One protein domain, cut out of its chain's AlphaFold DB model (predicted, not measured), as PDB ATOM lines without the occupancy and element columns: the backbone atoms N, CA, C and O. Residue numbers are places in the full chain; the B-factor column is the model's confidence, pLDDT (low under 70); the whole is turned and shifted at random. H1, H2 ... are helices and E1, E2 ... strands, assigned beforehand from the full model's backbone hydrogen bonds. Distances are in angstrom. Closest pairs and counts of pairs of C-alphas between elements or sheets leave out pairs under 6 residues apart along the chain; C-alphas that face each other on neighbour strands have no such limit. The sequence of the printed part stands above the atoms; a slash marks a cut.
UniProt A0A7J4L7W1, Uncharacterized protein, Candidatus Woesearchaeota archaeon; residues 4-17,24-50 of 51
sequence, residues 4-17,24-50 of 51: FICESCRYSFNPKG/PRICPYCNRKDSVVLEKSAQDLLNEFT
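What this domain is: This is residues 4 to 17 and 24 to 50 of the 51 residues of an uncharacterized protein of Candidatus Woesearchaeota archaeon (UniProt A0A7J4L7W1). With little regular structure, this is a small body of loops beside a short two-stranded sheet of E1 and E2, from which an arm, residues 41 to 50 with H1, sticks out and makes the length. Along the 41 printed residues come E1, E2 and H1; the sheet is antiparallel, and the class is mixed, with only 14 residues in named elements. The whole is loose, with a radius of gyration of the C-alphas of 11.8 A and spans of 37 by 21 by 14 A.

How they stand to each other: E1, residues 4 to 6, and E2, residues 36 to 39, are antiparallel, with 137 degrees between their directions. N 5 and O 37 are within hydrogen-bond range at 2.9 A. Residues 4 to 5 of E1 also pair antiparallel with residues 12 to 13. H1, residues 42 to 48, is apart from E1; every O i to N i+4 pair in it is within hydrogen-bond range.

Where its parts are: E1 begins at C-alpha 4 (2.598, 92.213, 38.178) and E2 spans 9.0 A. H1 spans 10.2 A, ending at C-alpha 48 (-3.692, 107.931, 46.287).

The domain as a whole: Residues 18 to 23 are not printed; C-alphas 17 and 24 are 11.1 A apart. E2 to H1 is a tight link. Residues 16 to 17 and 42 to 50 have pLDDT under 70.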
ATOM      1  N   PHE A   4       1.198  92.022  37.833       84.31
ATOM      2  CA  PHE A   4       2.598  92.213  38.178       84.31
ATOM      3  C   PHE A   4       3.385  92.388  36.899       84.31
ATOM      4  O   PHE A   4       3.100  91.727  35.900       84.31
ATOM      5  N   ILE A   5       4.374  93.268  36.942       87.38
ATOM      6  CA  ILE A   5       5.241  93.565  35.813       87.38
ATOM      7  C   ILE A   5       6.690  93.407  36.241       87.38
ATOM      8  O   ILE A   5       7.090  93.814  37.331       87.38
ATOM      9  N   CYS A   6       7.488  92.773  35.389       88.56
ATOM     10  CA  CYS A   6       8.925  92.740  35.586       88.56
ATOM     11  C   CYS A   6       9.575  93.991  34.993       88.56
ATOM     12  O   CYS A   6       9.509  94.190  33.786       88.56
ATOM     13  N   GLU A   7      10.272  94.790  35.793       86.50
ATOM     14  CA  GLU A   7      10.966  95.995  35.318       86.50
ATOM     15  C   GLU A   7      12.159  95.670  34.405       86.50
ATOM     16  O   GLU A   7      12.492  96.441  33.511       86.50
ATOM     17  N   SER A   8      12.765  94.484  34.559       88.25
ATOM     18  CA  SER A   8      13.892  94.053  33.718       88.25
ATOM     19  C   SER A   8      13.481  93.674  32.292       88.25
ATOM     20  O   SER A   8      14.192  93.991  31.343       88.25
ATOM     21  N   CYS A   9      12.378  92.937  32.123       89.56
ATOM     22  CA  CYS A   9      11.969  92.401  30.815       89.56
ATOM     23  C   CYS A   9      10.613  92.923  30.326       89.56
ATOM     24  O   CYS A   9      10.181  92.547  29.240       89.56
ATOM     25  N   ARG A  10       9.943  93.775  31.110       86.00
ATOM     26  CA  ARG A  10       8.593  94.314  30.861       86.00
ATOM     27  C   ARG A  10       7.514  93.244  30.666       86.00
ATOM     28  O   ARG A  10       6.448  93.527  30.131       86.00
ATOM     29  N   TYR A  11       7.774  92.018  31.122       86.44
ATOM     30  CA  TYR A  11       6.797  90.938  31.092       86.44
ATOM     31  C   TYR A  11       5.743  91.164  32.176       86.44
ATOM     32  O   TYR A  11       6.079  91.188  33.364       86.44
ATOM     33  N   SER A  12       4.489  91.325  31.762       85.25
ATOM     34  CA  SER A  12       3.339  91.463  32.648       85.25
ATOM     35  C   SER A  12       2.593  90.138  32.780       85.25
ATOM     36  O   SER A  12       2.359  89.421  31.805       85.25
ATOM     37  N   PHE A  13       2.230  89.784  34.009       83.00
ATOM     38  CA  PHE A  13       1.514  88.551  34.306       83.00
ATOM     39  C   PHE A  13       0.597  88.704  35.517       83.00
ATOM     40  O   PHE A  13       0.791  89.548  36.392       83.00
ATOM     41  N   ASN A  14      -0.424  87.854  35.572       80.25
ATOM     42  CA  ASN A  14      -1.339  87.768  36.699       80.25
ATOM     43  C   ASN A  14      -1.032  86.502  37.506       80.25
ATOM     44  O   ASN A  14      -1.179  85.403  36.963       80.25
ATOM     45  N   PRO A  15      -0.654  86.603  38.790       70.75
ATOM     46  CA  PRO A  15      -0.547  85.433  39.636       70.75
ATOM     47  C   PRO A  15      -1.943  84.858  39.849       70.75
ATOM     48  O   PRO A  15      -2.882  85.545  40.261       70.75
ATOM     49  N   LYS A  16      -2.086  83.570  39.546       64.06
ATOM     50  CA  LYS A  16      -3.266  82.788  39.904       64.06
ATOM     51  C   LYS A  16      -3.088  82.324  41.355       64.06
ATOM     52  O   LYS A  16      -2.590  81.230  41.584       64.06
ATOM     53  N   GLY A  17      -3.411  83.178  42.327       59.28
ATOM     54  CA  GLY A  17      -3.244  82.882  43.757       59.28
ATOM     55  C   GLY A  17      -3.841  83.950  44.681       59.28
ATOM     56  O   GLY A  17      -4.098  85.073  44.249       59.28
ATOM     57  N   PRO A  24       5.996  88.475  43.480       72.81
ATOM     58  CA  PRO A  24       6.890  87.334  43.457       72.81
ATOM     59  C   PRO A  24       8.327  87.839  43.338       72.81
ATOM     60  O   PRO A  24       8.655  88.620  42.452       72.81
ATOM     61  N   ARG A  25       9.212  87.347  44.208       79.00
ATOM     62  CA  ARG A  25      10.622  87.766  44.225       79.00
ATOM     63  C   ARG A  25      11.383  87.413  42.949       79.00
ATOM     64  O   ARG A  25      12.505  87.870  42.794       79.00
ATOM     65  N   ILE A  26      10.843  86.573  42.066       82.62
ATOM     66  CA  ILE A  26      11.525  86.101  40.859       82.62
ATOM     67  C   ILE A  26      10.585  86.229  39.664       82.62
ATOM     68  O   ILE A  26       9.451  85.750  39.707       82.62
ATOM     69  N   CYS A  27      11.063  86.852  38.585       85.56
ATOM     70  CA  CYS A  27      10.327  86.906  37.327       85.56
ATOM     71  C   CYS A  27      10.297  85.517  36.665       85.56
ATOM     72  O   CYS A  27      11.366  84.970  36.401       85.56
ATOM     73  N   PRO A  28       9.119  84.969  36.313       82.94
ATOM     74  CA  PRO A  28       9.014  83.653  35.675       82.94
ATOM     75  C   PRO A  28       9.521  83.626  34.225       82.94
ATOM     76  O   PRO A  28       9.707  82.553  33.667       82.94
ATOM     77  N   TYR A  29       9.716  84.792  33.600       86.38
ATOM     78  CA  TYR A  29      10.151  84.887  32.206       86.38
ATOM     79  C   TYR A  29      11.674  85.000  32.069       86.38
ATOM     80  O   TYR A  29      12.281  84.317  31.254       86.38
ATOM     81  N   CYS A  30      12.307  85.865  32.866       88.12
ATOM     82  CA  CYS A  30      13.748  86.131  32.779       88.12
ATOM     83  C   CYS A  30      14.548  85.635  33.994       88.12
ATOM     84  O   CYS A  30      15.746  85.899  34.072       88.12
ATOM     85  N   ASN A  31      13.901  84.969  34.960       85.06
ATOM     86  CA  ASN A  31      14.492  84.481  36.214       85.06
ATOM     87  C   ASN A  31      15.263  85.539  37.035       85.06
ATOM     88  O   ASN A  31      16.051  85.199  37.920       85.06
ATOM     89  N   ARG A  32      15.027  86.833  36.784       84.25
ATOM     90  CA  ARG A  32      15.599  87.937  37.568       84.25
ATOM     91  C   ARG A  32      14.934  88.022  38.938       84.25
ATOM     92  O   ARG A  32      13.705  87.983  39.031       84.25
ATOM     93  N   LYS A  33      15.756  88.172  39.977       81.38
ATOM     94  CA  LYS A  33      15.312  88.401  41.355       81.38
ATOM     95  C   LYS A  33      14.979  89.877  41.586       81.38
ATOM     96  O   LYS A  33      15.555  90.735  40.920       81.38
ATOM     97  N   ASP A  34      14.033  90.138  42.484       73.88
ATOM     98  CA  ASP A  34      13.639  91.461  42.998       73.88
ATOM     99  C   ASP A  34      13.349  92.500  41.898       73.88
ATOM    100  O   ASP A  34      13.488  93.698  42.089       73.88
ATOM    101  N   SER A  35      12.955  92.027  40.714       79.50
ATOM    102  CA  SER A  35      12.676  92.860  39.538       79.50
ATOM    103  C   SER A  35      11.198  92.843  39.162       79.50
ATOM    104  O   SER A  35      10.861  93.235  38.049       79.50
ATOM    105  N   VAL A  36      10.331  92.292  40.014       85.06
ATOM    106  CA  VAL A  36       8.888  92.211  39.774       85.06
ATOM    107  C   VAL A  36       8.185  93.132  40.749       85.06
ATOM    108  O   VAL A  36       8.358  93.007  41.958       85.06
ATOM    109  N   VAL A  37       7.364  94.021  40.211       85.00
ATOM    110  CA  VAL A  37       6.581  94.984  40.978       85.00
ATOM    111  C   VAL A  37       5.100  94.801  40.684       85.00
ATOM    112  O   VAL A  37       4.714  94.242  39.653       85.00
ATOM    113  N   LEU A  38       4.256  95.238  41.617       81.81
ATOM    114  CA  LEU A  38       2.818  95.298  41.394       81.81
ATOM    115  C   LEU A  38       2.535  96.375  40.338       81.81
ATOM    116  O   LEU A  38       2.893  97.537  40.504       81.81
ATOM    117  N   GLU A  39       1.870  95.985  39.260       81.31
ATOM    118  CA  GLU A  39       1.340  96.910  38.268       81.31
ATOM    119  C   GLU A  39       0.084  97.564  38.857       81.31
ATOM    120  O   GLU A  39      -1.015  96.993  38.853       81.31
ATOM    121  N   LYS A  40       0.268  98.763  39.414       72.81
ATOM    122  CA  LYS A  40      -0.832  99.618  39.857       72.81
ATOM    123  C   LYS A  40      -1.632 100.067  38.638       72.81
ATOM    124  O   LYS A  40      -1.077 100.528  37.643       72.81
ATOM    125  N   SER A  41      -2.952  99.913  38.697       70.19
ATOM    126  CA  SER A  41      -3.829 100.471  37.662       70.19
ATOM    127  C   SER A  41      -3.896 101.991  37.810       70.19
ATOM    128  O   SER A  41      -3.762 102.502  38.917       70.19
ATOM    129  N   ALA A  42      -4.173 102.719  36.725       66.94
ATOM    130  CA  ALA A  42      -4.332 104.178  36.777       66.94
ATOM    131  C   ALA A  42      -5.369 104.627  37.830       66.94
ATOM    132  O   ALA A  42      -5.192 105.658  38.463       66.94
ATOM    133  N   GLN A  43      -6.410 103.816  38.069       65.50
ATOM    134  CA  GLN A  43      -7.389 104.032  39.140       65.50
ATOM    135  C   GLN A  43      -6.777 104.001  40.552       65.50
ATOM    136  O   GLN A  43      -7.192 104.780  41.398       65.50
ATOM    137  N   ASP A  44      -5.815 103.109  40.804       68.25
ATOM    138  CA  ASP A  44      -5.139 102.960  42.103       68.25
ATOM    139  C   ASP A  44      -4.261 104.185  42.384       68.25
ATOM    140  O   ASP A  44      -4.331 104.775  43.456       68.25
ATOM    141  N   LEU A  45      -3.542 104.645  41.353       67.69
ATOM    142  CA  LEU A  45      -2.751 105.872  41.411       67.69
ATOM    143  C   LEU A  45      -3.632 107.107  41.637       67.69
ATOM    144  O   LEU A  45      -3.277 107.957  42.438       67.69
ATOM    145  N   LEU A  46      -4.789 107.207  40.975       69.94
ATOM    146  CA  LEU A  46      -5.726 108.323  41.170       69.94
ATOM    147  C   LEU A  46      -6.323 108.349  42.588       69.94
ATOM    148  O   LEU A  46      -6.548 109.429  43.133       69.94
ATOM    149  N   ASN A  47      -6.543 107.183  43.199       66.00
ATOM    150  CA  ASN A  47      -7.071 107.086  44.560       66.00
ATOM    151  C   ASN A  47      -6.056 107.528  45.633       66.00
ATOM    152  O   ASN A  47      -6.481 107.993  46.683       66.00
ATOM    153  N   GLU A  48      -4.745 107.431  45.379       65.06
ATOM    154  CA  GLU A  48      -3.692 107.931  46.287       65.06
ATOM    155  C   GLU A  48      -3.558 109.465  46.299       65.06
ATOM    156  O   GLU A  48      -2.998 110.016  47.238       65.06
ATOM    157  N   PHE A  49      -4.077 110.170  45.288       63.38
ATOM    158  CA  PHE A  49      -4.028 111.640  45.210       63.38
ATOM    159  C   PHE A  49      -5.277 112.338  45.779       63.38
ATOM    160  O   PHE A  49      -5.387 113.557  45.662       63.38
ATOM    161  N   THR A  50      -6.226 111.589  46.354       57.75
ATOM    162  CA  THR A  50      -7.513 112.127  46.845       57.75
ATOM    163  C   THR A  50      -7.660 112.057  48.379       57.75
ATOM    164  O   THR A  50      -8.786 112.065  48.869       57.75
TER     165      THR A  50